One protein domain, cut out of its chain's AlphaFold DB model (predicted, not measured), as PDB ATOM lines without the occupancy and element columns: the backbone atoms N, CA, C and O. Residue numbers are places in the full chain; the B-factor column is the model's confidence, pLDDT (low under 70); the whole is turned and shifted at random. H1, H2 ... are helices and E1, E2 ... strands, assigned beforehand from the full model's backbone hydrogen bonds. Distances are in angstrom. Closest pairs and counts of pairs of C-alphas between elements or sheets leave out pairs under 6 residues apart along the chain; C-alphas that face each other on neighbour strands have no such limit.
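What this domain is: This is residues 189 to 247 and 542 to 694 of the 696 residues of the protein "Predicted protein" of Phaeodactylum tricornutum (strain CCAP 1055/1) (UniProt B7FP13). A twisted slab of seven strands makes the core; the helices H1, H6 and H5 cover one of its faces, running along the strands, while the short H4 covers part of the other face near the edge strand E4. Beyond one end of E6 and E7 a helical hairpin, H7 and H8, reaches out and makes the whole longer, and residues 660 to 665 at its tip stick out. The printed part has 212 residues with eight named helices and seven named strands, in the order E1 H1 E2 H2 H3 E3 H4 E4 H5 E5 H6 E6 H7 H8 E7. The sheet runs E2 E7 E6 E1 E5 E3 E4 and is mixed, with E7 antiparallel to its neighbours E2 and E6 and the other neighbour pairs parallel. The class is mixed, helices and strands; the whole is compact, with a radius of gyration of the C-alphas of 17.9 A, and elongated, spanning 57 by 37 by 34 A.

How they stand to each other: Begin at the inner strands E1, residues 189 to 196, and E5, residues 604 to 611, parallel neighbours with N 193 and O 607 2.8 A apart, within hydrogen-bond range. On the other side of E1 find E6, residues 636 to 644, parallel to it, with N 192 and O 639 at 2.8 A. Next come E7, residues 685 to 693, antiparallel to E6 with N 640 and O 689 at 2.9 A, and the edge strand E2, residues 219 to 227, antiparallel to E7 with N 224 and O 688 at 3.0 A. Beside E5 look for E3, residues 555 to 559, parallel with N 558 and O 606 at 2.8 A, then the edge strand E4, residues 574 to 579, parallel to E3 with N 557 and O 576 at 3.0 A. There are three layers, helices on both faces of the sheet: H1, residues 199 to 215, H5, residues 586 to 596, and H6, residues 614 to 629, on one face, and H4, residues 561 to 567, on the other. Heights over the sheet are 8.6 A for H1, 8.9 A for H5, 8.4 A for H6 and 8.1 A for H4. H1 touches H6 at a shallow tilt of 24 degrees, the same way, closest at the C-alphas of Cys 212 and Ser 625, 6.0 A. H6, with residues 623 to 627 alone, only just touches H5, with 3 pairs of C-alphas within 8 A, the closest those of Ala 592 and Leu 627, 6.4 A. E3, H4 and E4 form a strand-helix-strand unit, two parallel neighbour strands with a helix between them in the chain; E1, H1, E2, then E4, H5, E5, then E5, H6, E6 are split units, with other strands between the two, and these four crossovers are right-handed. The hairpin of H7, residues 646 to 659, and H8, residues 670 to 682, touches at the C-alphas of Ala 649 and Ala 679, 4.9 A, at a steep tilt of 39 degrees, opposite ways. H7, H8, H2, residues 237 to 241, and H3, residues 547 to 550, only graze the sheet. Every O i to N i+4 pair is within hydrogen-bond range in H1, H2, H6, H7 and H8, but 2 of 3 in H4 and 4 of 7 in H5; H3 is too short for such a pair.

Where its parts are: Find C-alpha 189 at (234.910, 161.934, 98.925); from there E1 runs 22.4 A. H1 starts at C-alpha 199, (256.371, 175.531, 88.724), and is 24.3 A long. E2 measures 25.0 A, E6 26.2 A, H6 22.2 A and H7 20.1 A. E7, 27.0 A long, ends at C-alpha 693, (241.616, 157.945, 107.770).

The domain as a whole: The two C-alphas farthest apart are those of Ser 218 and Lys 663, 59.7 A. Residues 248 to 541 are not printed, and C-alphas 247 and 542 are 11.7 A apart across the cut, in the link from H2 to H3. Of the links that are printed whole, none is long. The mean pLDDT of the printed part is 78.5; 52 residues are under 70, among them residues 241 to 247, 542 to 552 and 566 to 575.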
ATOM      1  N   VAL A 189     233.739 161.694  99.773       82.50
ATOM      2  CA  VAL A 189     234.910 161.934  98.925       82.50
ATOM      3  C   VAL A 189     235.041 163.413  98.585       82.50
ATOM      4  O   VAL A 189     234.055 164.081  98.274       82.50
ATOM      5  N   ALA A 190     236.269 163.920  98.635       87.06
ATOM      6  CA  ALA A 190     236.630 165.250  98.171       87.06
ATOM      7  C   ALA A 190     237.690 165.156  97.069       87.06
ATOM      8  O   ALA A 190     238.682 164.445  97.221       87.06
ATOM      9  N   VAL A 191     237.489 165.893  95.983       88.06
ATOM     10  CA  VAL A 191     238.427 166.050  94.870       88.06
ATOM     11  C   VAL A 191     238.813 167.521  94.816       88.06
ATOM     12  O   VAL A 191     237.948 168.365  94.595       88.06
ATOM     13  N   LEU A 192     240.082 167.834  95.076       91.06
ATOM     14  CA  LEU A 192     240.621 169.193  95.067       91.06
ATOM     15  C   LEU A 192     241.626 169.312  93.914       91.06
ATOM     16  O   LEU A 192     242.770 168.875  94.033       91.06
ATOM     17  N   GLU A 193     241.185 169.879  92.797       91.06
ATOM     18  CA  GLU A 193     242.025 170.202  91.644       91.06
ATOM     19  C   GLU A 193     242.618 171.599  91.811       91.06
ATOM     20  O   GLU A 193     241.895 172.575  92.025       91.06
ATOM     21  N   ILE A 194     243.941 171.698  91.715       92.12
ATOM     22  CA  ILE A 194     244.675 172.942  91.942       92.12
ATOM     23  C   ILE A 194     245.574 173.201  90.736       92.12
ATOM     24  O   ILE A 194     246.525 172.461  90.468       92.12
ATOM     25  N   HIS A 195     245.262 174.271  90.009       91.88
ATOM     26  CA  HIS A 195     246.025 174.742  88.860       91.88
ATOM     27  C   HIS A 195     246.983 175.846  89.323       91.88
ATOM     28  O   HIS A 195     246.574 176.979  89.573       91.88
ATOM     29  N   CYS A 196     248.270 175.529  89.442       92.25
ATOM     30  CA  CYS A 196     249.298 176.511  89.775       92.25
ATOM     31  C   CYS A 196     249.767 177.223  88.503       92.25
ATOM     32  O   CYS A 196     250.094 176.568  87.516       92.25
ATOM     33  N   HIS A 197     249.845 178.556  88.525       90.38
ATOM     34  CA  HIS A 197     250.259 179.346  87.359       90.38
ATOM     35  C   HIS A 197     251.682 179.020  86.868       90.38
ATOM     36  O   HIS A 197     251.945 179.071  85.670       90.38
ATOM     37  N   ASP A 198     252.585 178.636  87.774       90.56
ATOM     38  CA  ASP A 198     253.960 178.246  87.459       90.56
ATOM     39  C   ASP A 198     254.483 177.116  88.366       90.56
ATOM     40  O   ASP A 198     253.853 176.710  89.351       90.56
ATOM     41  N   VAL A 199     255.664 176.604  88.008       92.19
ATOM     42  CA  VAL A 199     256.371 175.531  88.724       92.19
ATOM     43  C   VAL A 199     256.772 175.945  90.147       92.19
ATOM     44  O   VAL A 199     256.761 175.104  91.044       92.19
ATOM     45  N   SER A 200     257.073 177.222  90.399       91.88
ATOM     46  CA  SER A 200     257.466 177.703  91.732       91.88
ATOM     47  C   SER A 200     256.303 177.612  92.721       91.88
ATOM     48  O   SER A 200     256.463 177.052  93.808       91.88
ATOM     49  N   ARG A 201     255.104 178.073  92.330       90.81
ATOM     50  CA  ARG A 201     253.882 177.940  93.147       90.81
ATOM     51  C   ARG A 201     253.461 176.484  93.312       90.81
ATOM     52  O   ARG A 201     253.060 176.094  94.407       90.81
ATOM     53  N   PHE A 202     253.620 175.664  92.272       93.12
ATOM     54  CA  PHE A 202     253.407 174.216  92.356       93.12
ATOM     55  C   PHE A 202     254.307 173.562  93.417       93.12
ATOM     56  O   PHE A 202     253.802 172.845  94.279       93.12
ATOM     57  N   LEU A 203     255.613 173.855  93.411       92.44
ATOM     58  CA  LEU A 203     256.556 173.328  94.403       92.44
ATOM     59  C   LEU A 203     256.235 173.820  95.821       92.44
ATOM     60  O   LEU A 203     256.265 173.016  96.752       92.44
ATOM     61  N   ALA A 204     255.868 175.094  95.991       90.19
ATOM     62  CA  ALA A 204     255.455 175.639  97.286       90.19
ATOM     63  C   ALA A 204     254.207 174.924  97.843       90.19
ATOM     64  O   ALA A 204     254.210 174.469  98.988       90.19
ATOM     65  N   CYS A 205     253.171 174.735  97.017       90.12
ATOM     66  CA  CYS A 205     251.961 173.997  97.401       90.12
ATOM     67  C   CYS A 205     252.271 172.529  97.739       90.12
ATOM     68  O   CYS A 205     251.817 172.014  98.761       90.12
ATOM     69  N   GLN A 206     253.090 171.863  96.918       91.19
ATOM     70  CA  GLN A 206     253.515 170.476  97.122       91.19
ATOM     71  C   GLN A 206     254.284 170.306  98.447       91.19
ATOM     72  O   GLN A 206     254.034 169.362  99.198       91.19
ATOM     73  N   GLN A 207     255.199 171.226  98.769       90.06
ATOM     74  CA  GLN A 207     255.954 171.216 100.027       90.06
ATOM     75  C   GLN A 207     255.057 171.465 101.245       90.06
ATOM     76  O   GLN A 207     255.177 170.740 102.234       90.06
ATOM     77  N   ALA A 208     254.135 172.426 101.161       87.12
ATOM     78  CA  ALA A 208     253.204 172.740 102.240       87.12
ATOM     79  C   ALA A 208     252.251 171.572 102.555       87.12
ATOM     80  O   ALA A 208     252.049 171.243 103.723       87.12
ATOM     81  N   ILE A 209     251.732 170.881 101.530       86.81
ATOM     82  CA  ILE A 209     250.916 169.670 101.717       86.81
ATOM     83  C   ILE A 209     251.740 168.571 102.402       86.81
ATOM     84  O   ILE A 209     251.297 168.020 103.407       86.81
ATOM     85  N   ARG A 210     252.967 168.291 101.932       87.81
ATOM     86  CA  ARG A 210     253.864 167.317 102.588       87.81
ATOM     87  C   ARG A 210     254.143 167.670 104.049       87.81
ATOM     88  O   ARG A 210     254.215 166.769 104.879       87.81
ATOM     89  N   GLN A 211     254.332 168.950 104.367       86.44
ATOM     90  CA  GLN A 211     254.540 169.396 105.741       86.44
ATOM     91  C   GLN A 211     253.299 169.144 106.601       86.44
ATOM     92  O   GLN A 211     253.412 168.453 107.610       86.44
ATOM     93  N   CYS A 212     252.127 169.599 106.157       82.50
ATOM     94  CA  CYS A 212     250.877 169.391 106.882       82.50
ATOM     95  C   CYS A 212     250.587 167.896 107.117       82.50
ATOM     96  O   CYS A 212     250.173 167.508 108.206       82.50
ATOM     97  N   LEU A 213     250.869 167.032 106.137       81.62
ATOM     98  CA  LEU A 213     250.702 165.584 106.287       81.62
ATOM     99  C   LEU A 213     251.682 164.966 107.298       81.62
ATOM    100  O   LEU A 213     251.273 164.098 108.064       81.62
ATOM    101  N   ARG A 214     252.939 165.430 107.361       82.44
ATOM    102  CA  ARG A 214     253.900 164.991 108.397       82.44
ATOM    103  C   ARG A 214     253.491 165.428 109.803       82.44
ATOM    104  O   ARG A 214     253.716 164.688 110.749       82.44
ATOM    105  N   GLU A 215     252.892 166.606 109.936       80.44
ATOM    106  CA  GLU A 215     252.400 167.137 111.215       80.44
ATOM    107  C   GLU A 215     251.124 166.422 111.712       80.44
ATOM    108  O   GLU A 215     250.732 166.592 112.865       80.44
ATOM    109  N   ASN A 216     250.477 165.602 110.872       73.38
ATOM    110  CA  ASN A 216     249.227 164.901 111.177       73.38
ATOM    111  C   ASN A 216     249.369 163.374 111.012       73.38
ATOM    112  O   ASN A 216     248.724 162.767 110.157       73.38
ATOM    113  N   GLU A 217     250.168 162.738 111.880       63.28
ATOM    114  CA  GLU A 217     250.470 161.287 111.868       63.28
ATOM    115  C   GLU A 217     249.238 160.351 111.859       63.28
ATOM    116  O   GLU A 217     249.342 159.180 111.496       63.28
ATOM    117  N   SER A 218     248.052 160.843 112.235       62.03
ATOM    118  CA  SER A 218     246.789 160.091 112.178       62.03
ATOM    119  C   SER A 218     246.239 159.863 110.761       62.03
ATOM    120  O   SER A 218     245.307 159.074 110.587       62.03
ATOM    121  N   CYS A 219     246.761 160.570 109.757       64.56
ATOM    122  CA  CYS A 219     246.308 160.490 108.373       64.56
ATOM    123  C   CYS A 219     247.154 159.485 107.581       64.56
ATOM    124  O   CYS A 219     248.373 159.618 107.494       64.56
ATOM    125  N   LEU A 220     246.509 158.511 106.934       67.12
ATOM    126  CA  LEU A 220     247.174 157.737 105.889       67.12
ATOM    127  C   LEU A 220     247.243 158.603 104.638       67.12
ATOM    128  O   LEU A 220     246.203 159.001 104.107       67.12
ATOM    129  N   ALA A 221     248.456 158.868 104.162       69.81
ATOM    130  CA  ALA A 221     248.655 159.593 102.922       69.81
ATOM    131  C   ALA A 221     249.683 158.929 102.009       69.81
ATOM    132  O   ALA A 221     250.702 158.406 102.463       69.81
ATOM    133  N   THR A 222     249.410 158.977 100.708       73.75
ATOM    134  CA  THR A 222     250.325 158.534  99.655       73.75
ATOM    135  C   THR A 222     250.453 159.625  98.601       73.75
ATOM    136  O   THR A 222     249.460 160.198  98.150       73.75
ATOM    137  N   GLU A 223     251.694 159.923  98.221       80.56
ATOM    138  CA  GLU A 223     252.006 160.833  97.123       80.56
ATOM    139  C   GLU A 223     252.474 160.032  95.908       80.56
ATOM    140  O   GLU A 223     253.366 159.190  96.022       80.56
ATOM    141  N   SER A 224     251.908 160.343  94.741       73.81
ATOM    142  CA  SER A 224     252.313 159.765  93.459       73.81
ATOM    143  C   SER A 224     252.672 160.872  92.459       73.81
ATOM    144  O   SER A 224     251.781 161.638  92.061       73.81
ATOM    145  N   PRO A 225     253.937 160.967  91.993       77.31
ATOM    146  CA  PRO A 225     254.262 161.800  90.841       77.31
ATOM    147  C   PRO A 225     253.527 161.247  89.617       77.31
ATOM    148  O   PRO A 225     253.553 160.047  89.342       77.31
ATOM    149  N   THR A 226     252.832 162.123  88.902       75.12
ATOM    150  CA  THR A 226     251.870 161.738  87.867       75.12
ATOM    151  C   THR A 226     252.185 162.444  86.561       75.12
ATOM    152  O   THR A 226     252.419 163.650  86.547       75.12
ATOM    153  N   ARG A 227     252.143 161.702  85.447       77.00
ATOM    154  CA  ARG A 227     252.097 162.285  84.105       77.00
ATOM    155  C   ARG A 227     250.639 162.402  83.668       77.00
ATOM    156  O   ARG A 227     249.984 161.388  83.444       77.00
ATOM    157  N   TRP A 228     250.147 163.630  83.560       74.88
ATOM    158  CA  TRP A 228     248.769 163.950  83.194       74.88
ATOM    159  C   TRP A 228     248.458 163.624  81.737       74.88
ATOM    160  O   TRP A 228     247.371 163.142  81.430       74.88
ATOM    161  N   PHE A 229     249.409 163.850  80.830       71.94
ATOM    162  CA  PHE A 229     249.216 163.572  79.412       71.94
ATOM    163  C   PHE A 229     250.533 163.275  78.677       71.94
ATOM    164  O   PHE A 229     251.631 163.618  79.116       71.94
ATOM    165  N   THR A 230     250.415 162.576  77.547       66.38
ATOM    166  CA  THR A 230     251.531 161.991  76.781       66.38
ATOM    167  C   THR A 230     251.928 162.783  75.533       66.38
ATOM    168  O   THR A 230     252.901 162.423  74.877       66.38
ATOM    169  N   ASN A 231     251.174 163.827  75.178       68.56
ATOM    170  CA  ASN A 231     251.268 164.532  73.894       68.56
ATOM    171  C   ASN A 231     251.461 166.039  74.126       68.56
ATOM    172  O   ASN A 231     250.998 166.563  75.128       68.56
ATOM    173  N   ASN A 232     252.001 166.776  73.154       68.88
ATOM    174  CA  ASN A 232     252.258 168.225  73.272       68.88
ATOM    175  C   ASN A 232     250.986 169.111  73.250       68.88
ATOM    176  O   ASN A 232     251.061 170.289  72.922       68.88
ATOM    177  N   PHE A 233     249.800 168.560  73.508       74.94
ATOM    178  CA  PHE A 233     248.547 169.315  73.551       74.94
ATOM    179  C   PHE A 233     248.068 169.382  75.002       74.94
ATOM    180  O   PHE A 233     247.735 168.325  75.545       74.94
ATOM    181  N   PRO A 234     248.003 170.576  75.622       69.06
ATOM    182  CA  PRO A 234     247.548 170.691  76.998       69.06
ATOM    183  C   PRO A 234     246.094 170.225  77.104       69.06
ATOM    184  O   PRO A 234     245.215 170.705  76.385       69.06
ATOM    185  N   LYS A 235     245.868 169.281  78.017       72.88
ATOM    186  CA  LYS A 235     244.555 168.877  78.525       72.88
ATOM    187  C   LYS A 235     244.510 169.197  80.012       72.88
ATOM    188  O   LYS A 235     245.550 169.135  80.675       72.88
ATOM    189  N   SER A 236     243.335 169.542  80.524       74.06
ATOM    190  CA  SER A 236     243.186 169.793  81.955       74.06
ATOM    191  C   SER A 236     243.321 168.494  82.745       74.06
ATOM    192  O   SER A 236     242.999 167.408  82.258       74.06
ATOM    193  N   ILE A 237     243.753 168.615  83.997       77.81
ATOM    194  CA  ILE A 237     243.627 167.552  84.997       77.81
ATOM    195  C   ILE A 237     242.178 167.038  85.106       77.81
ATOM    196  O   ILE A 237     241.965 165.830  85.210       77.81
ATOM    197  N   THR A 238     241.189 167.923  84.933       76.06
ATOM    198  CA  THR A 238     239.769 167.566  84.867       76.06
ATOM    199  C   THR A 238     239.474 166.629  83.696       76.06
ATOM    200  O   THR A 238     238.868 165.587  83.911       76.06
ATOM    201  N   ASP A 239     239.958 166.912  82.480       70.00
ATOM    202  CA  ASP A 239     239.779 166.035  81.304       70.00
ATOM    203  C   ASP A 239     240.386 164.640  81.513       70.00
ATOM    204  O   ASP A 239     239.911 163.659  80.939       70.00
ATOM    205  N   VAL A 240     241.459 164.551  82.306       70.06
ATOM    206  CA  VAL A 240     242.071 163.279  82.698       70.06
ATOM    207  C   VAL A 240     241.119 162.544  83.643       70.06
ATOM    208  O   VAL A 240     240.635 161.468  83.303       70.06
ATOM    209  N   LEU A 241     240.795 163.137  84.794       68.19
ATOM    210  CA  LEU A 241     240.007 162.504  85.859       68.19
ATOM    211  C   LEU A 241     238.545 162.205  85.456       68.19
ATOM    212  O   LEU A 241     237.965 161.214  85.907       68.19
ATOM    213  N   MET A 242     237.956 163.023  84.579       61.25
ATOM    214  CA  MET A 242     236.570 162.910  84.102       61.25
ATOM    215  C   MET A 242     236.365 161.899  82.961       61.25
ATOM    216  O   MET A 242     235.224 161.730  82.535       61.25
ATOM    217  N   TYR A 243     237.400 161.246  82.416       56.41
ATOM    218  CA  TYR A 243     237.227 160.479  81.174       56.41
ATOM    219  C   TYR A 243     237.564 158.992  81.275       56.41
ATOM    220  O   TYR A 243     238.699 158.561  81.063       56.41
ATOM    221  N   ALA A 244     236.525 158.170  81.450       48.56
ATOM    222  CA  ALA A 244     236.542 156.854  80.828       48.56
ATOM    223  C   ALA A 244     236.354 157.030  79.306       48.56
ATOM    224  O   ALA A 244     235.409 157.711  78.902       48.56
ATOM    225  N   PRO A 245     237.191 156.415  78.447       46.06
ATOM    226  CA  PRO A 245     236.856 156.316  77.036       46.06
ATOM    227  C   PRO A 245     235.561 155.513  76.917       46.06
ATOM    228  O   PRO A 245     235.462 154.432  77.509       46.06
ATOM    229  N   ASP A 246     234.597 156.007  76.142       41.97
ATOM    230  CA  ASP A 246     233.395 155.229  75.875       41.97
ATOM    231  C   ASP A 246     233.765 153.839  75.349       41.97
ATOM    232  O   ASP A 246     234.747 153.690  74.596       41.97
ATOM    233  N   PRO A 247     232.993 152.795  75.709       42.97
ATOM    234  CA  PRO A 247     233.050 151.569  74.940       42.97
ATOM    235  C   PRO A 247     232.772 151.973  73.491       42.97
ATOM    236  O   PRO A 247     231.695 152.494  73.200       42.97
ATOM    237  N   HIS A 542     231.406 163.167  78.468       48.50
ATOM    238  CA  HIS A 542     232.586 162.489  79.007       48.50
ATOM    239  C   HIS A 542     232.267 161.709  80.294       48.50
ATOM    240  O   HIS A 542     231.922 162.291  81.329       48.50
ATOM    241  N   ARG A 543     232.343 160.374  80.218       48.69
ATOM    242  CA  ARG A 543     231.838 159.489  81.270       48.69
ATOM    243  C   ARG A 543     232.759 159.507  82.490       48.69
ATOM    244  O   ARG A 543     233.734 158.758  82.577       48.69
ATOM    245  N   ASN A 544     232.414 160.375  83.432       55.09
ATOM    246  CA  ASN A 544     233.170 160.637  84.649       55.09
ATOM    247  C   ASN A 544     233.325 159.383  85.527       55.09
ATOM    248  O   ASN A 544     232.352 158.862  86.074       55.09
ATOM    249  N   GLN A 545     234.566 158.919  85.720       54.56
ATOM    250  CA  GLN A 545     234.841 157.797  86.625       54.56
ATOM    251  C   GLN A 545     234.460 158.128  88.073       54.56
ATOM    252  O   GLN A 545     233.953 157.265  88.787       54.56
ATOM    253  N   LEU A 546     234.607 159.386  88.489       55.59
ATOM    254  CA  LEU A 546     234.255 159.863  89.824       55.59
ATOM    255  C   LEU A 546     232.736 160.097  89.976       55.59
ATOM    256  O   LEU A 546     232.211 159.928  91.074       55.59
ATOM    257  N   SER A 547     231.970 160.358  88.901       52.44
ATOM    258  CA  SER A 547     230.492 160.408  89.005       52.44
ATOM    259  C   SER A 547     229.898 159.037  89.320       52.44
ATOM    260  O   SER A 547     228.836 158.956  89.940       52.44
ATOM    261  N   SER A 548     230.612 157.952  88.988       55.84
ATOM    262  CA  SER A 548     230.235 156.600  89.406       55.84
ATOM    263  C   SER A 548     230.192 156.437  90.932       55.84
ATOM    264  O   SER A 548     229.386 155.653  91.428       55.84
ATOM    265  N   MET A 549     230.987 157.225  91.665       59.25
ATOM    266  CA  MET A 549     231.102 157.178  93.127       59.25
ATOM    267  C   MET A 549     229.993 157.947  93.855       59.25
ATOM    268  O   MET A 549     229.792 157.743  95.049       59.25
ATOM    269  N   ALA A 550     229.272 158.815  93.142       58.75
ATOM    270  CA  ALA A 550     228.123 159.569  93.643       58.75
ATOM    271  C   ALA A 550     226.832 159.220  92.874       58.75
ATOM    272  O   ALA A 550     225.914 160.038  92.759       58.75
ATOM    273  N   LYS A 551     226.744 158.005  92.314       59.72
ATOM    274  CA  LYS A 551     225.496 157.484  91.743       59.72
ATOM    275  C   LYS A 551     224.403 157.490  92.815       59.72
ATOM    276  O   LYS A 551     224.585 156.916  93.880       59.72
ATOM    277  N   ASN A 552     223.287 158.146  92.504       59.81
ATOM    278  CA  ASN A 552     222.105 158.327  93.355       59.81
ATOM    279  C   ASN A 552     222.350 159.131  94.650       59.81
ATOM    280  O   ASN A 552     221.485 159.175  95.519       59.81
ATOM    281  N   GLU A 553     223.495 159.806  94.771       72.12
ATOM    282  CA  GLU A 553     223.867 160.588  95.951       72.12
ATOM    283  C   GLU A 553     224.251 162.036  95.599       72.12
ATOM    284  O   GLU A 553     224.290 162.439  94.440       72.12
ATOM    285  N   THR A 554     224.491 162.865  96.616       76.94
ATOM    286  CA  THR A 554     224.642 164.314  96.435       76.94
ATOM    287  C   THR A 554     226.057 164.717  95.997       76.94
ATOM    288  O   THR A 554     227.018 164.568  96.757       76.94
ATOM    289  N   THR A 555     226.187 165.290  94.795       81.00
ATOM    290  CA  THR A 555     227.433 165.929  94.333       81.00
ATOM    291  C   THR A 555     227.347 167.451  94.423       81.00
ATOM    292  O   THR A 555     226.313 168.050  94.103       81.00
ATOM    293  N   VAL A 556     228.453 168.075  94.833       85.44
ATOM    294  CA  VAL A 556     228.645 169.530  94.855       85.44
ATOM    295  C   VAL A 556     229.901 169.898  94.071       85.44
ATOM    296  O   VAL A 556     230.975 169.372  94.360       85.44
ATOM    297  N   CYS A 557     229.769 170.827  93.127       86.69
ATOM    298  CA  CYS A 557     230.880 171.353  92.331       86.69
ATOM    299  C   CYS A 557     231.174 172.809  92.723       86.69
ATOM    300  O   CYS A 557     230.255 173.622  92.834       86.69
ATOM    301  N   ILE A 558     232.447 173.140  92.930       90.06
ATOM    302  CA  ILE A 558     232.928 174.452  93.375       90.06
ATOM    303  C   ILE A 558     234.078 174.869  92.453       90.06
ATOM    304  O   ILE A 558     235.020 174.102  92.286       90.06
ATOM    305  N   GLY A 559     234.025 176.052  91.847       90.62
ATOM    306  CA  GLY A 559     235.094 176.515  90.950       90.62
ATOM    307  C   GLY A 559     234.642 177.580  89.950       90.62
ATOM    308  O   GLY A 559     233.533 178.105  90.094       90.62
ATOM    309  N   PRO A 560     235.467 177.895  88.937       86.75
ATOM    310  CA  PRO A 560     235.179 178.947  87.963       86.75
ATOM    311  C   PRO A 560     233.878 178.712  87.191       86.75
ATOM    312  O   PRO A 560     233.554 177.578  86.827       86.75
ATOM    313  N   SER A 561     233.137 179.771  86.872       83.00
ATOM    314  CA  SER A 561     231.820 179.666  86.220       83.00
ATOM    315  C   SER A 561     231.886 178.981  84.850       83.00
ATOM    316  O   SER A 561     230.997 178.206  84.498       83.00
ATOM    317  N   SER A 562     232.961 179.209  84.092       79.81
ATOM    318  CA  SER A 562     233.233 178.550  82.804       79.81
ATOM    319  C   SER A 562     233.474 177.040  82.953       79.81
ATOM    320  O   SER A 562     232.999 176.236  82.143       79.81
ATOM    321  N   TRP A 563     234.154 176.639  84.031       82.31
ATOM    322  CA  TRP A 563     234.354 175.241  84.394       82.31
ATOM    323  C   TRP A 563     233.028 174.611  84.840       82.31
ATOM    324  O   TRP A 563     232.668 173.548  84.335       82.31
ATOM    325  N   LEU A 564     232.242 175.287  85.685       79.81
ATOM    326  CA  LEU A 564     230.938 174.799  86.149       79.81
ATOM    327  C   LEU A 564     229.937 174.596  85.002       79.81
ATOM    328  O   LEU A 564     229.284 173.557  84.956       79.81
ATOM    329  N   GLN A 565     229.841 175.528  84.048       72.62
ATOM    330  CA  GLN A 565     228.959 175.387  82.876       72.62
ATOM    331  C   GLN A 565     229.242 174.104  82.078       72.62
ATOM    332  O   GLN A 565     228.309 173.466  81.585       72.62
ATOM    333  N   THR A 566     230.513 173.700  82.005       69.56
ATOM    334  CA  THR A 566     230.971 172.491  81.303       69.56
ATOM    335  C   THR A 566     230.795 171.216  82.145       69.56
ATOM    336  O   THR A 566     230.402 170.172  81.622       69.56
ATOM    337  N   HIS A 567     231.064 171.283  83.454       68.88
ATOM    338  CA  HIS A 567     231.216 170.099  84.316       68.88
ATOM    339  C   HIS A 567     230.021 169.799  85.240       68.88
ATOM    340  O   HIS A 567     229.929 168.695  85.771       68.88
ATOM    341  N   VAL A 568     229.095 170.743  85.438       67.06
ATOM    342  CA  VAL A 568     227.854 170.527  86.212       67.06
ATOM    343  C   VAL A 568     226.754 169.958  85.323       67.06
ATOM    344  O   VAL A 568     226.060 169.027  85.718       67.06
ATOM    345  N   THR A 569     226.616 170.480  84.103       55.28
ATOM    346  CA  THR A 569     225.637 170.013  83.104       55.28
ATOM    347  C   THR A 569     225.891 168.570  82.660       55.28
ATOM    348  O   THR A 569     224.950 167.855  82.328       55.28
ATOM    349  N   SER A 570     227.151 168.132  82.717       51.16
ATOM    350  CA  SER A 570     227.606 166.771  82.421       51.16
ATOM    351  C   SER A 570     227.538 165.801  83.614       51.16
ATOM    352  O   SER A 570     227.932 164.640  83.489       51.16
ATOM    353  N   GLN A 571     227.030 166.239  84.774       55.03
ATOM    354  CA  GLN A 571     226.881 165.405  85.969       55.03
ATOM    355  C   GLN A 571     225.408 165.328  86.421       55.03
ATOM    356  O   GLN A 571     224.877 166.303  86.959       55.03
ATOM    357  N   PRO A 572     224.743 164.156  86.336       48.97
ATOM    358  CA  PRO A 572     223.302 164.035  86.598       48.97
ATOM    359  C   PRO A 572     222.960 164.357  88.052       48.97
ATOM    360  O   PRO A 572     221.894 164.893  88.359       48.97
ATOM    361  N   ASN A 573     223.901 164.073  88.953       55.72
ATOM    362  CA  ASN A 573     223.727 164.142  90.398       55.72
ATOM    363  C   ASN A 573     224.411 165.374  91.015       55.72
ATOM    364  O   ASN A 573     224.469 165.497  92.237       55.72
ATOM    365  N   ALA A 574     224.909 166.313  90.197       56.62
ATOM    366  CA  ALA A 574     225.364 167.613  90.682       56.62
ATOM    367  C   ALA A 574     224.148 168.416  91.164       56.62
ATOM    368  O   ALA A 574     223.369 168.949  90.372       56.62
ATOM    369  N   ILE A 575     223.901 168.420  92.474       59.22
ATOM    370  CA  ILE A 575     222.722 169.082  93.053       59.22
ATOM    371  C   ILE A 575     223.013 170.567  93.291       59.22
ATOM    372  O   ILE A 575     222.106 171.387  93.196       59.22
ATOM    373  N   HIS A 576     224.270 170.917  93.584       71.88
ATOM    374  CA  HIS A 576     224.689 172.291  93.856       71.88
ATOM    375  C   HIS A 576     225.960 172.638  93.074       71.88
ATOM    376  O   HIS A 576     226.904 171.848  93.015       71.88
ATOM    377  N   ALA A 577     225.985 173.851  92.528       81.31
ATOM    378  CA  ALA A 577     227.142 174.476  91.904       81.31
ATOM    379  C   ALA A 577     227.434 175.795  92.632       81.31
ATOM    380  O   ALA A 577     226.506 176.562  92.896       81.31
ATOM    381  N   LEU A 578     228.695 176.053  92.974       85.31
ATOM    382  CA  LEU A 578     229.125 177.274  93.661       85.31
ATOM    383  C   LEU A 578     230.285 177.916  92.900       85.31
ATOM    384  O   LEU A 578     231.384 177.363  92.860       85.31
ATOM    385  N   ALA A 579     230.036 179.086  92.312       85.88
ATOM    386  CA  ALA A 579     231.068 179.858  91.631       85.88
ATOM    387  C   ALA A 579     232.170 180.278  92.619       85.88
ATOM    388  O   ALA A 579     231.887 180.803  93.697       85.88
ATOM    389  N   CYS A 580     233.419 180.020  92.255       87.81
ATOM    390  CA  CYS A 580     234.625 180.396  92.985       87.81
ATOM    391  C   CYS A 580     235.689 180.651  91.913       87.81
ATOM    392  O   CYS A 580     236.290 179.701  91.414       87.81
ATOM    393  N   GLU A 581     235.833 181.902  91.478       83.38
ATOM    394  CA  GLU A 581     236.733 182.252  90.369       83.38
ATOM    395  C   GLU A 581     238.184 182.310  90.863       83.38
ATOM    396  O   GLU A 581     239.098 181.861  90.174       83.38
ATOM    397  N   SER A 582     238.384 182.786  92.096       83.75
ATOM    398  CA  SER A 582     239.659 182.761  92.816       83.75
ATOM    399  C   SER A 582     239.505 182.032  94.150       83.75
ATOM    400  O   SER A 582     238.423 181.986  94.735       83.75
ATOM    401  N   ILE A 583     240.600 181.493  94.690       86.31
ATOM    402  CA  ILE A 583     240.619 181.023  96.084       86.31
ATOM    403  C   ILE A 583     240.583 182.182  97.095       86.31
ATOM    404  O   ILE A 583     240.302 181.979  98.272       86.31
ATOM    405  N   GLU A 584     240.815 183.413  96.640       83.25
ATOM    406  CA  GLU A 584     240.638 184.631  97.435       83.25
ATOM    407  C   GLU A 584     239.143 184.916  97.710       83.25
ATOM    408  O   GLU A 584     238.810 185.551  98.715       83.25
ATOM    409  N   ASP A 585     238.228 184.362  96.899       83.62
ATOM    410  CA  ASP A 585     236.784 184.395  97.152       83.62
ATOM    411  C   ASP A 585     236.429 183.581  98.401       83.62
ATOM    412  O   ASP A 585     236.893 182.456  98.590       83.62
ATOM    413  N   TRP A 586     235.492 184.070  99.219       81.88
ATOM    414  CA  TRP A 586     235.045 183.387 100.447       81.88
ATOM    415  C   TRP A 586     234.483 181.970 100.223       81.88
ATOM    416  O   TRP A 586     234.420 181.174 101.168       81.88
ATOM    417  N   ASN A 587     234.103 181.636  98.987       85.69
ATOM    418  CA  ASN A 587     233.501 180.359  98.614       85.69
ATOM    419  C   ASN A 587     234.463 179.160  98.711       85.69
ATOM    420  O   ASN A 587     233.979 178.035  98.829       85.69
ATOM    421  N   HIS A 588     235.787 179.356  98.805       83.00
ATOM    422  CA  HIS A 588     236.728 178.252  99.078       83.00
ATOM    423  C   HIS A 588     236.387 177.485 100.370       83.00
ATOM    424  O   HIS A 588     236.518 176.260 100.443       83.00
ATOM    425  N   LYS A 589     235.851 178.187 101.381       85.19
ATOM    426  CA  LYS A 589     235.449 177.611 102.678       85.19
ATOM    427  C   LYS A 589     234.257 176.655 102.561       85.19
ATOM    428  O   LYS A 589     234.030 175.852 103.469       85.19
ATOM    429  N   ALA A 590     233.511 176.697 101.452       85.62
ATOM    430  CA  ALA A 590     232.368 175.821 101.229       85.62
ATOM    431  C   ALA A 590     232.770 174.339 101.138       85.62
ATOM    432  O   ALA A 590     231.975 173.493 101.539       85.62
ATOM    433  N   VAL A 591     234.003 174.008 100.721       86.94
ATOM    434  CA  VAL A 591     234.517 172.623 100.744       86.94
ATOM    435  C   VAL A 591     234.420 172.033 102.152       86.94
ATOM    436  O   VAL A 591     233.798 170.992 102.350       86.94
ATOM    437  N   ALA A 592     234.956 172.736 103.156       83.94
ATOM    438  CA  ALA A 592     234.887 172.302 104.550       83.94
ATOM    439  C   ALA A 592     233.433 172.209 105.045       83.94
ATOM    440  O   ALA A 592     233.072 171.259 105.736       83.94
ATOM    441  N   ALA A 593     232.583 173.169 104.664       84.06
ATOM    442  CA  ALA A 593     231.177 173.191 105.059       84.06
ATOM    443  C   ALA A 593     230.373 172.015 104.473       84.06
ATOM    444  O   ALA A 593     229.593 171.398 105.191       84.06
ATOM    445  N   TRP A 594     230.585 171.646 103.207       85.50
ATOM    446  CA  TRP A 594     229.919 170.494 102.585       85.50
ATOM    447  C   TRP A 594     230.457 169.147 103.072       85.50
ATOM    448  O   TRP A 594     229.714 168.163 103.080       85.50
ATOM    449  N   LEU A 595     231.708 169.112 103.539       80.56
ATOM    450  CA  LEU A 595     232.327 167.942 104.157       80.56
ATOM    451  C   LEU A 595     232.063 167.811 105.666       80.56
ATOM    452  O   LEU A 595     232.342 166.741 106.193       80.56
ATOM    453  N   ALA A 596     231.519 168.818 106.357       76.06
ATOM    454  CA  ALA A 596     231.235 168.776 107.803       76.06
ATOM    455  C   ALA A 596     229.814 169.256 108.192       76.06
ATOM    456  O   ALA A 596     229.498 169.389 109.373       76.06
ATOM    457  N   GLY A 597     228.958 169.557 107.212       65.69
ATOM    458  CA  GLY A 597     227.703 170.285 107.409       65.69
ATOM    459  C   GLY A 597     226.622 169.511 108.186       65.69
ATOM    460  O   GLY A 597     226.312 168.376 107.827       65.69
ATOM    461  N   PRO A 598     225.953 170.129 109.182       54.84
ATOM    462  CA  PRO A 598     225.057 169.430 110.116       54.84
ATOM    463  C   PRO A 598     223.650 169.112 109.574       54.84
ATOM    464  O   PRO A 598     222.832 168.570 110.310       54.84
ATOM    465  N   LYS A 599     223.319 169.489 108.330       62.00
ATOM    466  CA  LYS A 599     221.972 169.286 107.744       62.00
ATOM    467  C   LYS A 599     221.961 168.464 106.460       62.00
ATOM    468  O   LYS A 599     221.048 167.670 106.264       62.00
ATOM    469  N   ARG A 600     222.949 168.659 105.583       64.25
ATOM    470  CA  ARG A 600     223.221 167.826 104.403       64.25
ATOM    471  C   ARG A 600     224.729 167.833 104.172       64.25
ATOM    472  O   ARG A 600     225.308 168.904 104.006       64.25
ATOM    473  N   ARG A 601     225.343 166.652 104.189       79.25
ATOM    474  CA  ARG A 601     226.760 166.435 103.876       79.25
ATOM    475  C   ARG A 601     226.838 165.899 102.450       79.25
ATOM    476  O   ARG A 601     226.080 164.990 102.116       79.25
ATOM    477  N   ALA A 602     227.706 166.466 101.620       81.06
ATOM    478  CA  ALA A 602     227.855 166.008 100.243       81.06
ATOM    479  C   ALA A 602     228.482 164.604 100.211       81.06
ATOM    480  O   ALA A 602     229.372 164.305 101.013       81.06
ATOM    481  N   ARG A 603     228.050 163.741  99.286       82.69
ATOM    482  CA  ARG A 603     228.718 162.452  99.037       82.69
ATOM    483  C   ARG A 603     230.043 162.668  98.324       82.69
ATOM    484  O   ARG A 603     231.053 162.089  98.727       82.69
ATOM    485  N   MET A 604     230.021 163.540  97.317       83.62
ATOM    486  CA  MET A 604     231.196 164.013  96.599       83.62
ATOM    487  C   MET A 604     231.238 165.543  96.589       83.62
ATOM    488  O   MET A 604     230.267 166.196  96.203       83.62
ATOM    489  N   VAL A 605     232.376 166.111  96.987       87.50
ATOM    490  CA  VAL A 605     232.711 167.524  96.763       87.50
ATOM    491  C   VAL A 605     233.828 167.587  95.735       87.50
ATOM    492  O   VAL A 605     234.872 166.974  95.935       87.50
ATOM    493  N   TRP A 606     233.627 168.343  94.663       88.56
ATOM    494  CA  TRP A 606     234.661 168.656  93.686       88.56
ATOM    495  C   TRP A 606     234.967 170.148  93.758       88.56
ATOM    496  O   TRP A 606     234.062 170.964  93.586       88.56
ATOM    497  N   ALA A 607     236.222 170.504  94.011       90.75
ATOM    498  CA  ALA A 607     236.721 171.869  93.948       90.75
ATOM    499  C   ALA A 607     237.767 171.994  92.836       90.75
ATOM    500  O   ALA A 607     238.662 171.156  92.752       90.75
ATOM    501  N   ASN A 608     237.663 173.033  92.012       91.12
ATOM    502  CA  ASN A 608     238.689 173.437  91.053       91.12
ATOM    503  C   ASN A 608     239.143 174.865  91.395       91.12
ATOM    504  O   ASN A 608     238.309 175.765  91.504       91.12
ATOM    505  N   TRP A 609     240.446 175.060  91.610       91.12
ATOM    506  CA  TRP A 609     241.030 176.329  92.056       91.12
ATOM    507  C   TRP A 609     242.236 176.742  91.200       91.12
ATOM    508  O   TRP A 609     243.136 175.938  90.953       91.12
ATOM    509  N   SER A 610     242.284 178.020  90.807       89.25
ATOM    510  CA  SER A 610     243.453 178.664  90.184       89.25
ATOM    511  C   SER A 610     244.335 179.322  91.253       89.25
ATOM    512  O   SER A 610     243.823 179.931  92.196       89.25
ATOM    513  N   VAL A 611     245.660 179.209  91.120       89.56
ATOM    514  CA  VAL A 611     246.650 179.827  92.018       89.56
ATOM    515  C   VAL A 611     247.617 180.677  91.200       89.56
ATOM    516  O   VAL A 611     248.628 180.193  90.680       89.56
ATOM    517  N   GLU A 612     247.278 181.956  91.078       87.44
ATOM    518  CA  GLU A 612     247.951 182.898  90.174       87.44
ATOM    519  C   GLU A 612     249.039 183.716  90.867       87.44
ATOM    520  O   GLU A 612     250.057 184.030  90.253       87.44
ATOM    521  N   ASN A 613     248.860 184.006  92.156       89.25
ATOM    522  CA  ASN A 613     249.722 184.887  92.936       89.25
ATOM    523  C   ASN A 613     250.080 184.273  94.312       89.25
ATOM    524  O   ASN A 613     249.624 183.185  94.690       89.25
ATOM    525  N   ASP A 614     250.920 184.968  95.077       87.25
ATOM    526  CA  ASP A 614     251.461 184.457  96.346       87.25
ATOM    527  C   ASP A 614     250.469 184.617  97.524       87.25
ATOM    528  O   ASP A 614     250.514 183.855  98.495       87.25
ATOM    529  N   SER A 615     249.504 185.538  97.398       89.94
ATOM    530  CA  SER A 615     248.349 185.690  98.302       89.94
ATOM    531  C   SER A 615     247.435 184.460  98.216       89.94
ATOM    532  O   SER A 615     247.249 183.749  99.207       89.94
ATOM    533  N   ALA A 616     246.981 184.119  97.009       88.62
ATOM    534  CA  ALA A 616     246.241 182.906  96.688       88.62
ATOM    535  C   ALA A 616     246.989 181.637  97.135       88.62
ATOM    536  O   ALA A 616     246.378 180.734  97.703       88.62
ATOM    537  N   THR A 617     248.315 181.588  96.957       89.31
ATOM    538  CA  THR A 617     249.158 180.478  97.449       89.31
ATOM    539  C   THR A 617     249.067 180.345  98.975       89.31
ATOM    540  O   THR A 617     248.850 179.252  99.497       89.31
ATOM    541  N   SER A 618     249.160 181.458  99.705       89.75
ATOM    542  CA  SER A 618     249.077 181.484 101.173       89.75
ATOM    543  C   SER A 618     247.683 181.096 101.691       89.75
ATOM    544  O   SER A 618     247.557 180.326 102.648       89.75
ATOM    545  N   ILE A 619     246.623 181.577 101.032       90.56
ATOM    546  CA  ILE A 619     245.225 181.259 101.368       90.56
ATOM    547  C   ILE A 619     244.908 179.789 101.065       90.56
ATOM    548  O   ILE A 619     244.257 179.127 101.881       90.56
ATOM    549  N   LEU A 620     245.417 179.245  99.953       89.69
ATOM    550  CA  LEU A 620     245.319 177.822  99.633       89.69
ATOM    551  C   LEU A 620     245.963 176.968 100.724       89.69
ATOM    552  O   LEU A 620     245.320 176.055 101.236       89.69
ATOM    553  N   ILE A 621     247.208 177.274 101.100       88.44
ATOM    554  CA  ILE A 621     247.945 176.523 102.122       88.44
ATOM    555  C   ILE A 621     247.189 176.552 103.455       88.44
ATOM    556  O   ILE A 621     246.964 175.501 104.048       88.44
ATOM    557  N   SER A 622     246.710 177.722 103.887       88.56
ATOM    558  CA  SER A 622     245.885 177.858 105.097       88.56
ATOM    559  C   SER A 622     244.586 177.035 105.022       88.56
ATOM    560  O   SER A 622     244.220 176.340 105.973       88.56
ATOM    561  N   THR A 623     243.916 177.040 103.865       88.38
ATOM    562  CA  THR A 623     242.681 176.277 103.619       88.38
ATOM    563  C   THR A 623     242.923 174.769 103.651       88.38
ATOM    564  O   THR A 623     242.176 174.046 104.312       88.38
ATOM    565  N   LEU A 624     243.977 174.289 102.985       85.62
ATOM    566  CA  LEU A 624     244.369 172.881 102.977       85.62
ATOM    567  C   LEU A 624     244.781 172.419 104.376       85.62
ATOM    568  O   LEU A 624     244.246 171.425 104.856       85.62
ATOM    569  N   SER A 625     245.628 173.174 105.079       84.38
ATOM    570  CA  SER A 625     245.990 172.867 106.467       84.38
ATOM    571  C   SER A 625     244.761 172.815 107.374       84.38
ATOM    572  O   SER A 625     244.617 171.885 108.166       84.38
ATOM    573  N   GLY A 626     243.814 173.744 107.218       82.81
ATOM    574  CA  GLY A 626     242.547 173.739 107.950       82.81
ATOM    575  C   GLY A 626     241.606 172.575 107.601       82.81
ATOM    576  O   GLY A 626     240.818 172.170 108.454       82.81
ATOM    577  N   LEU A 627     241.672 172.028 106.383       81.81
ATOM    578  CA  LEU A 627     240.929 170.829 105.971       81.81
ATOM    579  C   LEU A 627     241.574 169.539 106.497       81.81
ATOM    580  O   LEU A 627     240.859 168.637 106.922       81.81
ATOM    581  N   LEU A 628     242.906 169.464 106.477       77.56
ATOM    582  CA  LEU A 628     243.684 168.269 106.819       77.56
ATOM    583  C   LEU A 628     243.872 168.084 108.338       77.56
ATOM    584  O   LEU A 628     243.898 166.951 108.809       77.56
ATOM    585  N   THR A 629     243.946 169.173 109.112       73.88
ATOM    586  CA  THR A 629     244.077 169.132 110.589       73.88
ATOM    587  C   THR A 629     242.747 168.939 111.324       73.88
ATOM    588  O   THR A 629     242.712 168.441 112.454       73.88
ATOM    589  N   LYS A 630     241.614 169.333 110.724       65.19
ATOM    590  CA  LYS A 630     240.301 169.216 111.374       65.19
ATOM    591  C   LYS A 630     239.833 167.761 111.398       65.19
ATOM    592  O   LYS A 630     239.243 167.262 110.443       65.19
ATOM    593  N   ARG A 631     239.984 167.128 112.568       53.44
ATOM    594  CA  ARG A 631     239.543 165.757 112.925       53.44
ATOM    595  C   ARG A 631     238.067 165.403 112.628       53.44
ATOM    596  O   ARG A 631     237.664 164.268 112.855       53.44
ATOM    597  N   SER A 632     237.242 166.324 112.123       53.12
ATOM    598  CA  SER A 632     235.815 166.116 111.827       53.12
ATOM    599  C   SER A 632     235.524 165.295 110.559       53.12
ATOM    600  O   SER A 632     234.360 165.125 110.206       53.12
ATOM    601  N   LEU A 633     236.547 164.815 109.845       64.38
ATOM    602  CA  LEU A 633     236.418 164.154 108.540       64.38
ATOM    603  C   LEU A 633     236.571 162.623 108.598       64.38
ATOM    604  O   LEU A 633     237.090 162.008 107.666       64.38
ATOM    605  N   THR A 634     236.051 161.977 109.642       67.56
ATOM    606  CA  THR A 634     235.961 160.506 109.699       67.56
ATOM    607  C   THR A 634     235.218 159.934 108.481       67.56
ATOM    608  O   THR A 634     234.230 160.502 107.998       67.56
ATOM    609  N   ASN A 635     235.724 158.810 107.962       73.31
ATOM    610  CA  ASN A 635     235.226 158.114 106.765       73.31
ATOM    611  C   ASN A 635     235.201 158.987 105.491       73.31
ATOM    612  O   ASN A 635     234.344 158.802 104.620       73.31
ATOM    613  N   THR A 636     236.145 159.928 105.388       79.44
ATOM    614  CA  THR A 636     236.354 160.784 104.210       79.44
ATOM    615  C   THR A 636     237.651 160.400 103.512       79.44
ATOM    616  O   THR A 636     238.665 160.189 104.175       79.44
ATOM    617  N   VAL A 637     237.633 160.366 102.181       82.25
ATOM    618  CA  VAL A 637     238.844 160.321 101.352       82.25
ATOM    619  C   VAL A 637     238.982 161.655 100.626       82.25
ATOM    620  O   VAL A 637     238.023 162.131 100.023       82.25
ATOM    621  N   ILE A 638     240.162 162.262 100.689       85.62
ATOM    622  CA  ILE A 638     240.494 163.505  99.993       85.62
ATOM    623  C   ILE A 638     241.576 163.186  98.960       85.62
ATOM    624  O   ILE A 638     242.637 162.675  99.311       85.62
ATOM    625  N   MET A 639     241.314 163.498  97.695       86.75
ATOM    626  CA  MET A 639     242.319 163.532  96.638       86.75
ATOM    627  C   MET A 639     242.683 164.992  96.372       86.75
ATOM    628  O   MET A 639     241.816 165.782  95.999       86.75
ATOM    629  N   VAL A 640     243.953 165.351  96.547       90.12
ATOM    630  CA  VAL A 640     244.493 166.670  96.190       90.12
ATOM    631  C   VAL A 640     245.393 166.501  94.978       90.12
ATOM    632  O   VAL A 640     246.367 165.751  95.030       90.12
ATOM    633  N   ALA A 641     245.057 167.167  93.879       90.19
ATOM    634  CA  ALA A 641     245.661 166.934  92.579       90.19
ATOM    635  C   ALA A 641     246.215 168.258  92.021       90.19
ATOM    636  O   ALA A 641     245.468 169.199  91.753       90.19
ATOM    637  N   LEU A 642     247.544 168.341  91.908       92.25
ATOM    638  CA  LEU A 642     248.282 169.551  91.539       92.25
ATOM    639  C   LEU A 642     248.751 169.494  90.077       92.25
ATOM    640  O   LEU A 642     249.398 168.520  89.674       92.25
ATOM    641  N   GLN A 643     248.521 170.570  89.319       91.75
ATOM    642  CA  GLN A 643     249.053 170.756  87.962       91.75
ATOM    643  C   GLN A 643     249.719 172.145  87.819       91.75
ATOM    644  O   GLN A 643     249.049 173.154  88.045       91.75
ATOM    645  N   PRO A 644     251.012 172.238  87.447       93.19
ATOM    646  CA  PRO A 644     251.681 173.501  87.124       93.19
ATOM    647  C   PRO A 644     251.319 173.980  85.712       93.19
ATOM    648  O   PRO A 644     250.934 173.176  84.869       93.19
ATOM    649  N   SER A 645     251.493 175.274  85.435       90.75
ATOM    650  CA  SER A 645     251.545 175.917  84.106       90.75
ATOM    651  C   SER A 645     250.344 175.709  83.153       90.75
ATOM    652  O   SER A 645     250.360 176.236  82.038       90.75
ATOM    653  N   TYR A 646     249.278 174.999  83.551       89.00
ATOM    654  CA  TYR A 646     248.168 174.630  82.654       89.00
ATOM    655  C   TYR A 646     247.425 175.841  82.073       89.00
ATOM    656  O   TYR A 646     247.195 175.887  80.866       89.00
ATOM    657  N   GLY A 647     247.084 176.839  82.898       87.06
ATOM    658  CA  GLY A 647     246.376 178.042  82.437       87.06
ATOM    659  C   GLY A 647     247.155 178.794  81.351       87.06
ATOM    660  O   GLY A 647     246.609 179.106  80.293       87.06
ATOM    661  N   VAL A 648     248.463 178.973  81.571       89.12
ATOM    662  CA  VAL A 648     249.395 179.596  80.618       89.12
ATOM    663  C   VAL A 648     249.484 178.776  79.325       89.12
ATOM    664  O   VAL A 648     249.326 179.318  78.229       89.12
ATOM    665  N   ALA A 649     249.669 177.455  79.434       90.00
ATOM    666  CA  ALA A 649     249.742 176.555  78.283       90.00
ATOM    667  C   ALA A 649     248.447 176.559  77.451       90.00
ATOM    668  O   ALA A 649     248.502 176.592  76.220       90.00
ATOM    669  N   ALA A 650     247.283 176.559  78.107       87.69
ATOM    670  CA  ALA A 650     245.972 176.586  77.466       87.69
ATOM    671  C   ALA A 650     245.703 177.925  76.757       87.69
ATOM    672  O   ALA A 650     245.269 177.927  75.601       87.69
ATOM    673  N   GLN A 651     246.018 179.057  77.397       87.50
ATOM    674  CA  GLN A 651     245.868 180.392  76.809       87.50
ATOM    675  C   GLN A 651     246.764 180.565  75.572       87.50
ATOM    676  O   GLN A 651     246.286 180.960  74.503       87.50
ATOM    677  N   LEU A 652     248.043 180.194  75.679       89.25
ATOM    678  CA  LEU A 652     248.983 180.212  74.554       89.25
ATOM    679  C   LEU A 652     248.546 179.251  73.435       89.25
ATOM    680  O   LEU A 652     248.610 179.607  72.259       89.25
ATOM    681  N   HIS A 653     248.013 178.070  73.768       88.12
ATOM    682  CA  HIS A 653     247.476 177.134  72.775       88.12
ATOM    683  C   HIS A 653     246.273 177.708  72.005       88.12
ATOM    684  O   HIS A 653     246.164 177.500  70.793       88.12
ATOM    685  N   GLN A 654     245.382 178.451  72.671       85.19
ATOM    686  CA  GLN A 654     244.270 179.139  72.008       85.19
ATOM    687  C   GLN A 654     244.772 180.234  71.056       85.19
ATOM    688  O   GLN A 654     244.341 180.272  69.904       85.19
ATOM    689  N   GLN A 655     245.730 181.062  71.479       86.06
ATOM    690  CA  GLN A 655     246.353 182.076  70.616       86.06
ATOM    691  C   GLN A 655     247.020 181.436  69.379       86.06
ATOM    692  O   GLN A 655     246.770 181.854  68.245       86.06
ATOM    693  N   ARG A 656     247.775 180.346  69.580       85.06
ATOM    694  CA  ARG A 656     248.407 179.540  68.520       85.06
ATOM    695  C   ARG A 656     247.381 178.966  67.533       85.06
ATOM    696  O   ARG A 656     247.599 179.009  66.323       85.06
ATOM    697  N   LYS A 657     246.226 178.491  68.022       82.81
ATOM    698  CA  LYS A 657     245.090 178.055  67.185       82.81
ATOM    699  C   LYS A 657     244.479 179.200  66.382       82.81
ATOM    700  O   LYS A 657     244.216 179.010  65.198       82.81
ATOM    701  N   VAL A 658     244.284 180.381  66.973       79.38
ATOM    702  CA  VAL A 658     243.714 181.539  66.259       79.38
ATOM    703  C   VAL A 658     244.604 181.955  65.081       79.38
ATOM    704  O   VAL A 658     244.066 182.232  64.013       79.38
ATOM    705  N   LYS A 659     245.940 181.882  65.202       73.44
ATOM    706  CA  LYS A 659     246.869 182.101  64.071       73.44
ATOM    707  C   LYS A 659     246.671 181.125  62.899       73.44
ATOM    708  O   LYS A 659     246.920 181.504  61.760       73.44
ATOM    709  N   SER A 660     246.227 179.886  63.135       64.69
ATOM    710  CA  SER A 660     245.979 178.927  62.038       64.69
ATOM    711  C   SER A 660     244.819 179.337  61.115       64.69
ATOM    712  O   SER A 660     244.663 178.784  60.028       64.69
ATOM    713  N   ASN A 661     244.031 180.344  61.511       73.25
ATOM    714  CA  ASN A 661     243.052 180.991  60.651       73.25
ATOM    715  C   ASN A 661     243.751 182.016  59.727       73.25
ATOM    716  O   ASN A 661     244.313 182.989  60.235       73.25
ATOM    717  N   PRO A 662     243.646 181.898  58.388       64.50
ATOM    718  CA  PRO A 662     244.306 182.802  57.435       64.50
ATOM    719  C   PRO A 662     243.814 184.264  57.472       64.50
ATOM    720  O   PRO A 662     244.293 185.087  56.698       64.50
ATOM    721  N   LYS A 663     242.853 184.608  58.343       71.31
ATOM    722  CA  LYS A 663     242.367 185.981  58.572       71.31
ATOM    723  C   LYS A 663     242.938 186.647  59.836       71.31
ATOM    724  O   LYS A 663     242.528 187.760  60.160       71.31
ATOM    725  N   ALA A 664     243.825 185.982  60.580       71.25
ATOM    726  CA  ALA A 664     244.410 186.529  61.803       71.25
ATOM    727  C   ALA A 664     245.497 187.581  61.506       71.25
ATOM    728  O   ALA A 664     246.396 187.348  60.705       71.25
ATOM    729  N   THR A 665     245.435 188.731  62.184       69.56
ATOM    730  CA  THR A 665     246.389 189.851  62.035       69.56
ATOM    731  C   THR A 665     247.500 189.874  63.089       69.56
ATOM    732  O   THR A 665     248.415 190.687  62.995       69.56
ATOM    733  N   MET A 666     247.438 189.004  64.101       64.31
ATOM    734  CA  MET A 666     248.460 188.897  65.146       64.31
ATOM    735  C   MET A 666     249.602 187.969  64.723       64.31
ATOM    736  O   MET A 666     249.372 186.837  64.295       64.31
ATOM    737  N   GLY A 667     250.838 188.436  64.909       72.12
ATOM    738  CA  GLY A 667     252.029 187.598  64.806       72.12
ATOM    739  C   GLY A 667     252.120 186.563  65.934       72.12
ATOM    740  O   GLY A 667     251.477 186.688  66.975       72.12
ATOM    741  N   TRP A 668     252.954 185.547  65.718       87.19
ATOM    742  CA  TRP A 668     253.343 184.558  66.726       87.19
ATOM    743  C   TRP A 668     254.852 184.388  66.636       87.19
ATOM    744  O   TRP A 668     255.338 183.979  65.578       87.19
ATOM    745  N   SER A 669     255.560 184.765  67.697       87.38
ATOM    746  CA  SER A 669     257.022 184.793  67.749       87.38
ATOM    747  C   SER A 669     257.619 183.486  68.267       87.38
ATOM    748  O   SER A 669     256.955 182.708  68.955       87.38
ATOM    749  N   ASP A 670     258.911 183.283  68.016       88.06
ATOM    750  CA  ASP A 670     259.659 182.140  68.555       88.06
ATOM    751  C   ASP A 670     259.685 182.145  70.093       88.06
ATOM    752  O   ASP A 670     259.693 181.090  70.721       88.06
ATOM    753  N   VAL A 671     259.599 183.329  70.716       90.38
ATOM    754  CA  VAL A 671     259.457 183.488  72.175       90.38
ATOM    755  C   VAL A 671     258.113 182.937  72.668       90.38
ATOM    756  O   VAL A 671     258.062 182.289  73.712       90.38
ATOM    757  N   GLN A 672     257.023 183.144  71.918       89.25
ATOM    758  CA  GLN A 672     255.707 182.582  72.247       89.25
ATOM    759  C   GLN A 672     255.653 181.070  71.998       89.25
ATOM    760  O   GLN A 672     255.067 180.350  72.805       89.25
ATOM    761  N   GLU A 673     256.296 180.570  70.937       90.12
ATOM    762  CA  GLU A 673     256.416 179.127  70.688       90.12
ATOM    763  C   GLU A 673     257.242 178.439  71.787       90.12
ATOM    764  O   GLU A 673     256.795 177.436  72.340       90.12
ATOM    765  N   ALA A 674     258.393 179.003  72.171       91.25
ATOM    766  CA  ALA A 674     259.223 178.494  73.263       91.25
ATOM    767  C   ALA A 674     258.497 178.550  74.619       91.25
ATOM    768  O   ALA A 674     258.538 177.585  75.383       91.25
ATOM    769  N   GLY A 675     257.780 179.645  74.900       90.94
ATOM    770  CA  GLY A 675     256.941 179.777  76.092       90.94
ATOM    771  C   GLY A 675     255.805 178.750  76.135       90.94
ATOM    772  O   GLY A 675     255.569 178.142  77.178       90.94
ATOM    773  N   TRP A 676     255.147 178.498  74.998       91.88
ATOM    774  CA  TRP A 676     254.107 177.475  74.883       91.88
ATOM    775  C   TRP A 676     254.669 176.061  75.048       91.88
ATOM    776  O   TRP A 676     254.096 175.275  75.798       91.88
ATOM    777  N   MET A 677     255.795 175.748  74.401       89.94
ATOM    778  CA  MET A 677     256.477 174.457  74.532       89.94
ATOM    779  C   MET A 677     256.862 174.184  75.987       89.94
ATOM    780  O   MET A 677     256.505 173.132  76.510       89.94
ATOM    781  N   LYS A 678     257.488 175.156  76.667       91.56
ATOM    782  CA  LYS A 678     257.846 175.040  78.087       91.56
ATOM    783  C   LYS A 678     256.616 174.838  78.973       91.56
ATOM    784  O   LYS A 678     256.562 173.876  79.727       91.56
ATOM    785  N   ALA A 679     255.597 175.694  78.852       89.88
ATOM    786  CA  ALA A 679     254.384 175.568  79.661       89.88
ATOM    787  C   ALA A 679     253.644 174.243  79.388       89.88
ATOM    788  O   ALA A 679     253.073 173.649  80.304       89.88
ATOM    789  N   SER A 680     253.672 173.753  78.142       88.69
ATOM    790  CA  SER A 680     253.116 172.455  77.749       88.69
ATOM    791  C   SER A 680     253.947 171.266  78.238       88.69
ATOM    792  O   SER A 680     253.387 170.179  78.360       88.69
ATOM    793  N   GLU A 681     255.249 171.419  78.467       89.19
ATOM    794  CA  GLU A 681     256.106 170.402  79.086       89.19
ATOM    795  C   GLU A 681     255.896 170.370  80.602       89.19
ATOM    796  O   GLU A 681     255.590 169.308  81.139       89.19
ATOM    797  N   ASP A 682     255.919 171.531  81.266       89.38
ATOM    798  CA  ASP A 682     255.624 171.668  82.696       89.38
ATOM    799  C   ASP A 682     254.294 170.969  83.048       89.38
ATOM    800  O   ASP A 682     254.254 170.065  83.889       89.38
ATOM    801  N   CYS A 683     253.201 171.329  82.356       88.00
ATOM    802  CA  CYS A 683     251.864 170.833  82.694       88.00
ATOM    803  C   CYS A 683     251.605 169.356  82.327       88.00
ATOM    804  O   CYS A 683     250.575 168.815  82.746       88.00
ATOM    805  N   GLN A 684     252.535 168.671  81.634       85.44
ATOM    806  CA  GLN A 684     252.488 167.207  81.452       85.44
ATOM    807  C   GLN A 684     252.642 166.453  82.764       85.44
ATOM    808  O   GLN A 684     252.224 165.297  82.840       85.44
ATOM    809  N   THR A 685     253.263 167.060  83.773       83.12
ATOM    810  CA  THR A 685     253.559 166.414  85.051       83.12
ATOM    811  C   THR A 685     252.860 167.117  86.204       83.12
ATOM    812  O   THR A 685     252.440 168.265  86.100       83.12
ATOM    813  N   GLY A 686     252.699 166.412  87.314       88.38
ATOM    814  CA  GLY A 686     252.173 166.969  88.547       88.38
ATOM    815  C   GLY A 686     252.186 165.943  89.668       88.38
ATOM    816  O   GLY A 686     252.937 164.962  89.636       88.38
ATOM    817  N   SER A 687     251.370 166.169  90.691       88.62
ATOM    818  CA  SER A 687     251.376 165.334  91.894       88.62
ATOM    819  C   SER A 687     249.973 165.108  92.414       88.62
ATOM    820  O   SER A 687     249.157 166.029  92.431       88.62
ATOM    821  N   VAL A 688     249.718 163.880  92.859       87.19
ATOM    822  CA  VAL A 688     248.479 163.511  93.540       87.19
ATOM    823  C   VAL A 688     248.807 163.073  94.950       87.19
ATOM    824  O   VAL A 688     249.638 162.188  95.145       87.19
ATOM    825  N   PHE A 689     248.117 163.682  95.905       85.75
ATOM    826  CA  PHE A 689     248.090 163.278  97.298       85.75
ATOM    827  C   PHE A 689     246.738 162.639  97.580       85.75
ATOM    828  O   PHE A 689     245.700 163.299  97.488       85.75
ATOM    829  N   TRP A 690     246.750 161.367  97.947       82.31
ATOM    830  CA  TRP A 690     245.602 160.730  98.576       82.31
ATOM    831  C   TRP A 690     245.735 160.891 100.080       82.31
ATOM    832  O   TRP A 690     246.803 160.627 100.624       82.31
ATOM    833  N   VAL A 691     244.662 161.314 100.741       80.62
ATOM    834  CA  VAL A 691     244.588 161.453 102.196       80.62
ATOM    835  C   VAL A 691     243.323 160.765 102.684       80.62
ATOM    836  O   VAL A 691     242.222 161.053 102.211       80.62
ATOM    837  N   GLY A 692     243.467 159.860 103.643       73.94
ATOM    838  CA  GLY A 692     242.346 159.164 104.260       73.94
ATOM    839  C   GLY A 692     242.596 158.865 105.730       73.94
ATOM    840  O   GLY A 692     243.726 158.861 106.220       73.94
ATOM    841  N   THR A 693     241.520 158.576 106.452       59.25
ATOM    842  CA  THR A 693     241.616 157.945 107.770       59.25
ATOM    843  C   THR A 693     241.913 156.456 107.609       59.25
ATOM    844  O   THR A 693     241.428 155.835 106.663       59.25
ATOM    845  N   LYS A 694     242.667 155.866 108.544       52.72
ATOM    846  CA  LYS A 694     242.914 154.417 108.603       52.72
ATOM    847  C   LYS A 694     241.607 153.667 108.895       52.72
ATOM    848  O   LYS A 694     241.258 153.452 110.051       52.72
TER     849      LYS A 694